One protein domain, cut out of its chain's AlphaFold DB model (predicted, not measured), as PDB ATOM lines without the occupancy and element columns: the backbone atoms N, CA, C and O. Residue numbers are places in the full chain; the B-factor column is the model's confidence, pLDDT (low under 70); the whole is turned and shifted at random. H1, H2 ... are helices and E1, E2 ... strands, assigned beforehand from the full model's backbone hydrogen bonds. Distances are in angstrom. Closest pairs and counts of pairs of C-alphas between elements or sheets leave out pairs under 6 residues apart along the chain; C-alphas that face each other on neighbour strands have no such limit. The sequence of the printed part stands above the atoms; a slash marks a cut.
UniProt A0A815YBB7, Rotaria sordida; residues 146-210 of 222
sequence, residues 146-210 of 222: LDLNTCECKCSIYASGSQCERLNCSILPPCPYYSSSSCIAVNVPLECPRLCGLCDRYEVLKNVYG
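Overview. This is residues 146 to 210 of the 222 residues of a protein of Rotaria sordida (UniProt A0A815YBB7). This is a loop-rich chain with little regular structure: strand E1 lies towards one end, small helices H1 and H2 towards the other, and residues 204 to 210, of which 204 to 209 belong to H3, stick out. Of 65 printed residues, 25 are in named elements, mostly helix, in the order E1, H1, H2, H3. It is only just loose, close to compact, with radius of gyration of the C-alphas 13.1 A and spans of 38 by 29 by 19 A.

Along the chain. Find C-alpha 152 at (-34.057, 6.106, 13.618); E1, residues 152 to 154, runs 6.4 A from there. H1 is residues 180 to 184, 8.4 A; H2 is residues 187 to 191, 6.2 A. H3, residues 198 to 209, runs 16.3 A to C-alpha 209 at (-37.086, -6.534, 35.279).

Arrangement. E1 pairs with no named strand and is apart from H1, H2 and H3. H1 and H2 are close but not clearly touching, their closest C-alphas, Cys 183 and Pro 189, 5.7 A apart. In H2 and H3 every O i to N i+4 pair is within hydrogen-bond range; H1 has 0 of 1, and 1 of 2 O i to N i+3 pairs.

Size, cuts and confidence. The printed part has no cut; E1 to H1 is a long link of 25 residues. Look at residues 200 to 210 for pLDDT under 70.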
ATOM      1  N   LEU A 146     -30.186   1.506  10.237       90.06
ATOM      2  CA  LEU A 146     -30.178   2.910  10.642       90.06
ATOM      3  C   LEU A 146     -30.551   3.784   9.444       90.06
ATOM      4  O   LEU A 146     -29.865   3.749   8.425       90.06
ATOM      5  N   ASP A 147     -31.609   4.579   9.573       88.25
ATOM      6  CA  ASP A 147     -31.854   5.685   8.652       88.25
ATOM      7  C   ASP A 147     -30.931   6.840   9.043       88.25
ATOM      8  O   ASP A 147     -31.063   7.419  10.121       88.25
ATOM      9  N   LEU A 148     -29.968   7.159   8.179       83.12
ATOM     10  CA  LEU A 148     -28.996   8.212   8.451       83.12
ATOM     11  C   LEU A 148     -29.623   9.610   8.444       83.12
ATOM     12  O   LEU A 148     -29.050  10.496   9.056       83.12
ATOM     13  N   ASN A 149     -30.787   9.830   7.824       83.69
ATOM     14  CA  ASN A 149     -31.429  11.150   7.791       83.69
ATOM     15  C   ASN A 149     -32.192  11.460   9.082       83.69
ATOM     16  O   ASN A 149     -32.244  12.609   9.516       83.69
ATOM     17  N   THR A 150     -32.808  10.445   9.690       89.88
ATOM     18  CA  THR A 150     -33.623  10.602  10.908       89.88
ATOM     19  C   THR A 150     -32.919  10.099  12.164       89.88
ATOM     20  O   THR A 150     -33.350  10.398  13.277       89.88
ATOM     21  N   CYS A 151     -31.839   9.332  12.005       90.62
ATOM     22  CA  CYS A 151     -31.173   8.586  13.068       90.62
ATOM     23  C   CYS A 151     -32.101   7.596  13.790       90.62
ATOM     24  O   CYS A 151     -31.883   7.238  14.955       90.62
ATOM     25  N   GLU A 152     -33.141   7.119  13.109       93.69
ATOM     26  CA  GLU A 152     -34.057   6.106  13.618       93.69
ATOM     27  C   GLU A 152     -33.669   4.713  13.127       93.69
ATOM     28  O   GLU A 152     -33.238   4.518  11.992       93.69
ATOM     29  N   CYS A 153     -33.824   3.722  14.005       93.62
ATOM     30  CA  CYS A 153     -33.626   2.334  13.622       93.62
ATOM     31  C   CYS A 153     -34.926   1.764  13.066       93.62
ATOM     32  O   CYS A 153     -35.930   1.665  13.771       93.62
ATOM     33  N   LYS A 154     -34.885   1.318  11.813       95.44
ATOM     34  CA  LYS A 154     -35.923   0.485  11.221       95.44
ATOM     35  C   LYS A 154     -35.664  -0.967  11.601       95.44
ATOM     36  O   LYS A 154     -34.760  -1.602  11.061       95.44
ATOM     37  N   CYS A 155     -36.453  -1.488  12.531       91.88
ATOM     38  CA  CYS A 155     -36.277  -2.844  13.034       91.88
ATOM     39  C   CYS A 155     -36.812  -3.914  12.084       91.88
ATOM     40  O   CYS A 155     -37.748  -3.691  11.311       91.88
ATOM     41  N   SER A 156     -36.217  -5.101  12.178       88.62
ATOM     42  CA  SER A 156     -36.783  -6.324  11.619       88.62
ATOM     43  C   SER A 156     -38.117  -6.658  12.303       88.62
ATOM     44  O   SER A 156     -38.405  -6.189  13.403       88.62
ATOM     45  N   ILE A 157     -38.948  -7.493  11.670       89.38
ATOM     46  CA  ILE A 157     -40.301  -7.816  12.169       89.38
ATOM     47  C   ILE A 157     -40.319  -8.447  13.572       89.38
ATOM     48  O   ILE A 157     -41.348  -8.435  14.239       89.38
ATOM     49  N   TYR A 158     -39.194  -9.014  14.004       86.44
ATOM     50  CA  TYR A 158     -39.020  -9.690  15.286       86.44
ATOM     51  C   TYR A 158     -38.216  -8.856  16.288       86.44
ATOM     52  O   TYR A 158     -37.852  -9.378  17.338       86.44
ATOM     53  N   ALA A 159     -37.920  -7.592  15.993       87.44
ATOM     54  CA  ALA A 159     -37.192  -6.700  16.884       87.44
ATOM     55  C   ALA A 159     -37.941  -5.372  17.073       87.44
ATOM     56  O   ALA A 159     -38.710  -4.930  16.223       87.44
ATOM     57  N   SER A 160     -37.731  -4.728  18.215       89.19
ATOM     58  CA  SER A 160     -38.366  -3.461  18.580       89.19
ATOM     59  C   SER A 160     -37.486  -2.668  19.547       89.19
ATOM     60  O   SER A 160     -36.496  -3.184  20.063       89.19
ATOM     61  N   GLY A 161     -37.852  -1.415  19.821       88.25
ATOM     62  CA  GLY A 161     -37.012  -0.487  20.586       88.25
ATOM     63  C   GLY A 161     -36.312   0.524  19.686       88.25
ATOM     64  O   GLY A 161     -36.374   0.431  18.462       88.25
ATOM     65  N   SER A 162     -35.685   1.528  20.294       90.31
ATOM     66  CA  SER A 162     -35.084   2.642  19.551       90.31
ATOM     67  C   SER A 162     -33.792   2.251  18.828       90.31
ATOM     68  O   SER A 162     -33.393   2.948  17.893       90.31
ATOM     69  N   GLN A 163     -33.167   1.146  19.251       90.56
ATOM     70  CA  GLN A 163     -31.997   0.492  18.662       90.56
ATOM     71  C   GLN A 163     -32.305  -0.951  18.240       90.56
ATOM     72  O   GLN A 163     -31.389  -1.728  17.982       90.56
ATOM     73  N   CYS A 164     -33.585  -1.328  18.156       89.44
ATOM     74  CA  CYS A 164     -34.023  -2.699  17.887       89.44
ATOM     75  C   CYS A 164     -33.533  -3.716  18.920       89.44
ATOM     76  O   CYS A 164     -33.379  -4.883  18.606       89.44
ATOM     77  N   GLU A 165     -33.283  -3.296  20.154       83.12
ATOM     78  CA  GLU A 165     -32.673  -4.090  21.217       83.12
ATOM     79  C   GLU A 165     -33.604  -5.135  21.858       83.12
ATOM     80  O   GLU A 165     -33.137  -6.001  22.600       83.12
ATOM     81  N   ARG A 166     -34.911  -5.091  21.576       84.00
ATOM     82  CA  ARG A 166     -35.912  -6.000  22.155       84.00
ATOM     83  C   ARG A 166     -36.408  -7.004  21.123       84.00
ATOM     84  O   ARG A 166     -37.108  -6.627  20.186       84.00
ATOM     85  N   LEU A 167     -36.086  -8.282  21.325       84.00
ATOM     86  CA  LEU A 167     -36.524  -9.383  20.465       84.00
ATOM     87  C   LEU A 167     -37.925  -9.882  20.833       84.00
ATOM     88  O   LEU A 167     -38.227 -10.129  21.998       84.00
ATOM     89  N   ASN A 168     -38.751 -10.134  19.822       86.31
ATOM     90  CA  ASN A 168     -39.960 -10.937  19.929       86.31
ATOM     91  C   ASN A 168     -39.645 -12.380  19.525       86.31
ATOM     92  O   ASN A 168     -39.743 -12.780  18.362       86.31
ATOM     93  N   CYS A 169     -39.267 -13.174  20.521       84.56
ATOM     94  CA  CYS A 169     -38.851 -14.552  20.316       84.56
ATOM     95  C   CYS A 169     -39.966 -15.469  19.795       84.56
ATOM     96  O   CYS A 169     -39.662 -16.502  19.195       84.56
ATOM     97  N   SER A 170     -41.238 -15.107  19.973       85.56
ATOM     98  CA  SER A 170     -42.393 -15.911  19.548       85.56
ATOM     99  C   SER A 170     -42.574 -15.982  18.032       85.56
ATOM    100  O   SER A 170     -43.255 -16.883  17.550       85.56
ATOM    101  N   ILE A 171     -41.966 -15.059  17.283       87.19
ATOM    102  CA  ILE A 171     -42.126 -14.940  15.823       87.19
ATOM    103  C   ILE A 171     -40.801 -15.050  15.061       87.19
ATOM    104  O   ILE A 171     -40.731 -14.693  13.886       87.19
ATOM    105  N   LEU A 172     -39.736 -15.521  15.718       84.69
ATOM    106  CA  LEU A 172     -38.450 -15.722  15.055       84.69
ATOM    107  C   LEU A 172     -38.553 -16.803  13.968       84.69
ATOM    108  O   LEU A 172     -39.159 -17.852  14.212       84.69
ATOM    109  N   PRO A 173     -37.941 -16.583  12.791       83.69
ATOM    110  CA  PRO A 173     -37.932 -17.576  11.730       83.69
ATOM    111  C   PRO A 173     -37.131 -18.825  12.143       83.69
ATOM    112  O   PRO A 173     -36.226 -18.742  12.982       83.69
ATOM    113  N   PRO A 174     -37.431 -19.996  11.554       84.94
ATOM    114  CA  PRO A 174     -36.589 -21.173  11.716       84.94
ATOM    115  C   PRO A 174     -35.213 -20.939  11.078       84.94
ATOM    116  O   PRO A 174     -35.082 -20.212  10.096       84.94
ATOM    117  N   CYS A 175     -34.200 -21.625  11.604       89.88
ATOM    118  CA  CYS A 175     -32.806 -21.505  11.174       89.88
ATOM    119  C   CYS A 175     -32.286 -22.805  10.545       89.88
ATOM    120  O   CYS A 175     -31.387 -23.429  11.105       89.88
ATOM    121  N   PRO A 176     -32.847 -23.255   9.406       91.88
ATOM    122  CA  PRO A 176     -32.558 -24.581   8.856       91.88
ATOM    123  C   PRO A 176     -31.127 -24.725   8.320       91.88
ATOM    124  O   PRO A 176     -30.638 -25.840   8.181       91.88
ATOM    125  N   TYR A 177     -30.457 -23.609   8.022       89.44
ATOM    126  CA  TYR A 177     -29.104 -23.585   7.463       89.44
ATOM    127  C   TYR A 177     -27.999 -23.543   8.527       89.44
ATOM    128  O   TYR A 177     -26.819 -23.606   8.186       89.44
ATOM    129  N   TYR A 178     -28.363 -23.443   9.808       89.94
ATOM    130  CA  TYR A 178     -27.419 -23.270  10.906       89.94
ATOM    131  C   TYR A 178     -27.585 -24.354  11.969       89.94
ATOM    132  O   TYR A 178     -28.662 -24.902  12.184       89.94
ATOM    133  N   SER A 179     -26.491 -24.637  12.667       92.50
ATOM    134  CA  SER A 179     -26.454 -25.526  13.832       92.50
ATOM    135  C   SER A 179     -25.976 -24.750  15.059       92.50
ATOM    136  O   SER A 179     -25.464 -23.640  14.926       92.50
ATOM    137  N   SER A 180     -26.082 -25.318  16.262       86.56
ATOM    138  CA  SER A 180     -25.586 -24.653  17.479       86.56
ATOM    139  C   SER A 180     -24.095 -24.296  17.398       86.56
ATOM    140  O   SER A 180     -23.683 -23.270  17.929       86.56
ATOM    141  N   SER A 181     -23.283 -25.077  16.674       87.19
ATOM    142  CA  SER A 181     -21.877 -24.731  16.423       87.19
ATOM    143  C   SER A 181     -21.699 -23.511  15.519       87.19
ATOM    144  O   SER A 181     -20.667 -22.856  15.597       87.19
ATOM    145  N   SER A 182     -22.688 -23.166  14.690       87.50
ATOM    146  CA  SER A 182     -22.658 -21.971  13.837       87.50
ATOM    147  C   SER A 182     -22.757 -20.674  14.644       87.50
ATOM    148  O   SER A 182     -22.339 -19.632  14.154       87.50
ATOM    149  N   CYS A 183     -23.227 -20.725  15.895       81.88
ATOM    150  CA  CYS A 183     -23.346 -19.557  16.773       81.88
ATOM    151  C   CYS A 183     -22.005 -18.907  17.150       81.88
ATOM    152  O   CYS A 183     -21.994 -17.835  17.748       81.88
ATOM    153  N   ILE A 184     -20.877 -19.528  16.788       77.38
ATOM    154  CA  ILE A 184     -19.548 -18.911  16.881       77.38
ATOM    155  C   ILE A 184     -19.315 -17.836  15.804       77.38
ATOM    156  O   ILE A 184     -18.399 -17.027  15.931       77.38
ATOM    157  N   ALA A 185     -20.079 -17.854  14.709       75.00
ATOM    158  CA  ALA A 185     -19.979 -16.854  13.656       75.00
ATOM    159  C   ALA A 185     -20.811 -15.627  14.035       75.00
ATOM    160  O   ALA A 185     -21.927 -15.760  14.519       75.00
ATOM    161  N   VAL A 186     -20.276 -14.429  13.807       70.50
ATOM    162  CA  VAL A 186     -20.828 -13.170  14.343       70.50
ATOM    163  C   VAL A 186     -22.250 -12.882  13.877       70.50
ATOM    164  O   VAL A 186     -23.078 -12.409  14.645       70.50
ATOM    165  N   ASN A 187     -22.534 -13.186  12.616       72.69
ATOM    166  CA  ASN A 187     -23.830 -12.939  12.006       72.69
ATOM    167  C   ASN A 187     -24.897 -13.945  12.467       72.69
ATOM    168  O   ASN A 187     -26.080 -13.621  12.473       72.69
ATOM    169  N   VAL A 188     -24.507 -15.148  12.902       79.31
ATOM    170  CA  VAL A 188     -25.473 -16.216  13.198       79.31
ATOM    171  C   VAL A 188     -26.315 -15.908  14.440       79.31
ATOM    172  O   VAL A 188     -27.524 -16.085  14.359       79.31
ATOM    173  N   PRO A 189     -25.791 -15.384  15.564       79.50
ATOM    174  CA  PRO A 189     -26.635 -14.919  16.664       79.50
ATOM    175  C   PRO A 189     -27.597 -13.783  16.289       79.50
ATOM    176  O   PRO A 189     -28.660 -13.688  16.897       79.50
ATOM    177  N   LEU A 190     -27.261 -12.943  15.300       75.44
ATOM    178  CA  LEU A 190     -28.164 -11.897  14.800       75.44
ATOM    179  C   LEU A 190     -29.290 -12.469  13.938       75.44
ATOM    180  O   LEU A 190     -30.443 -12.080  14.094       75.44
ATOM    181  N   GLU A 191     -28.952 -13.384  13.031       78.44
ATOM    182  CA  GLU A 191     -29.900 -14.020  12.112       78.44
ATOM    183  C   GLU A 191     -30.746 -15.097  12.806       78.44
ATOM    184  O   GLU A 191     -31.911 -15.299  12.469       78.44
ATOM    185  N   CYS A 192     -30.164 -15.762  13.806       83.94
ATOM    186  CA  CYS A 192     -30.714 -16.912  14.515       83.94
ATOM    187  C   CYS A 192     -30.629 -16.792  16.048       83.94
ATOM    188  O   CYS A 192     -30.065 -17.670  16.714       83.94
ATOM    189  N   PRO A 193     -31.264 -15.768  16.654       82.25
ATOM    190  CA  PRO A 193     -31.145 -15.497  18.088       82.25
ATOM    191  C   PRO A 193     -31.605 -16.651  18.981       82.25
ATOM    192  O   PRO A 193     -30.997 -16.926  20.015       82.25
ATOM    193  N   ARG A 194     -32.673 -17.361  18.587       85.69
ATOM    194  CA  ARG A 194     -33.207 -18.500  19.351       85.69
ATOM    195  C   ARG A 194     -32.239 -19.682  19.356       85.69
ATOM    196  O   ARG A 194     -31.978 -20.231  20.419       85.69
ATOM    197  N   LEU A 195     -31.682 -20.041  18.196       87.06
ATOM    198  CA  LEU A 195     -30.703 -21.129  18.075       87.06
ATOM    199  C   LEU A 195     -29.460 -20.865  18.938       87.06
ATOM    200  O   LEU A 195     -28.904 -21.794  19.518       87.06
ATOM    201  N   CYS A 196     -29.064 -19.596  19.049       84.50
ATOM    202  CA  CYS A 196     -27.902 -19.161  19.822       84.50
ATOM    203  C   CYS A 196     -28.225 -18.764  21.275       84.50
ATOM    204  O   CYS A 196     -27.401 -18.138  21.944       84.50
ATOM    205  N   GLY A 197     -29.411 -19.122  21.785       80.31
ATOM    206  CA  GLY A 197     -29.772 -18.959  23.198       80.31
ATOM    207  C   GLY A 197     -29.946 -17.506  23.660       80.31
ATOM    208  O   GLY A 197     -29.804 -17.210  24.847       80.31
ATOM    209  N   LEU A 198     -30.213 -16.565  22.748       77.81
ATOM    210  CA  LEU A 198     -30.515 -15.171  23.109       77.81
ATOM    211  C   LEU A 198     -31.948 -15.016  23.640       77.81
ATOM    212  O   LEU A 198     -32.205 -14.179  24.502       77.81
ATOM    213  N   CYS A 199     -32.869 -15.868  23.189       75.50
ATOM    214  CA  CYS A 199     -34.271 -15.823  23.606       75.50
ATOM    215  C   CYS A 199     -34.525 -16.306  25.029       75.50
ATOM    216  O   CYS A 199     -35.310 -15.693  25.747       75.50
ATOM    217  N   ASP A 200     -33.838 -17.360  25.466       69.75
ATOM    218  CA  ASP A 200     -34.034 -17.896  26.816       69.75
ATOM    219  C   ASP A 200     -33.579 -16.880  27.876       69.75
ATOM    220  O   ASP A 200     -34.228 -16.696  28.903       69.75
ATOM    221  N   ARG A 201     -32.510 -16.128  27.580       63.91
ATOM    222  CA  ARG A 201     -32.064 -14.994  28.399       63.91
ATOM    223  C   ARG A 201     -33.053 -13.837  28.392       63.91
ATOM    224  O   ARG A 201     -33.313 -13.282  29.455       63.91
ATOM    225  N   TYR A 202     -33.599 -13.485  27.226       64.44
ATOM    226  CA  TYR A 202     -34.602 -12.425  27.122       64.44
ATOM    227  C   TYR A 202     -35.805 -12.697  28.021       64.44
ATOM    228  O   TYR A 202     -36.168 -11.833  28.813       64.44
ATOM    229  N   GLU A 203     -36.363 -13.907  27.973       64.81
ATOM    230  CA  GLU A 203     -37.510 -14.276  28.808       64.81
ATOM    231  C   GLU A 203     -37.167 -14.272  30.305       64.81
ATOM    232  O   GLU A 203     -37.945 -13.771  31.118       64.81
ATOM    233  N   VAL A 204     -35.977 -14.748  30.696       62.00
ATOM    234  CA  VAL A 204     -35.518 -14.676  32.096       62.00
ATOM    235  C   VAL A 204     -35.429 -13.227  32.573       62.00
ATOM    236  O   VAL A 204     -35.960 -12.890  33.629       62.00
ATOM    237  N   LEU A 205     -34.795 -12.347  31.802       63.53
ATOM    238  CA  LEU A 205     -34.605 -10.952  32.198       63.53
ATOM    239  C   LEU A 205     -35.918 -10.171  32.163       63.53
ATOM    240  O   LEU A 205     -36.163  -9.345  33.038       63.53
ATOM    241  N   LYS A 206     -36.782 -10.453  31.185       65.38
ATOM    242  CA  LYS A 206     -38.133  -9.897  31.098       65.38
ATOM    243  C   LYS A 206     -38.937 -10.220  32.353       65.38
ATOM    244  O   LYS A 206     -39.575  -9.326  32.900       65.38
ATOM    245  N   ASN A 207     -38.866 -11.460  32.833       65.25
ATOM    246  CA  ASN A 207     -39.551 -11.880  34.054       65.25
ATOM    247  C   ASN A 207     -38.996 -11.204  35.318       65.25
ATOM    248  O   ASN A 207     -39.739 -11.007  36.274       65.25
ATOM    249  N   VAL A 208     -37.711 -10.833  35.330       64.12
ATOM    250  CA  VAL A 208     -37.061 -10.192  36.487       64.12
ATOM    251  C   VAL A 208     -37.261  -8.672  36.505       64.12
ATOM    252  O   VAL A 208     -37.513  -8.106  37.566       64.12
ATOM    253  N   TYR A 209     -37.150  -8.001  35.356       64.44
ATOM    254  CA  TYR A 209     -37.086  -6.534  35.279       64.44
ATOM    255  C   TYR A 209     -38.322  -5.885  34.631       64.44
ATOM    256  O   TYR A 209     -38.545  -4.685  34.803       64.44
ATOM    257  N   GLY A 210     -39.151  -6.658  33.925       61.19
ATOM    258  CA  GLY A 210     -40.253  -6.158  33.100       61.19
ATOM    259  C   GLY A 210     -39.785  -5.644  31.730       61.19
ATOM    260  O   GLY A 210     -38.684  -5.115  31.588       61.19
TER     261      GLY A 210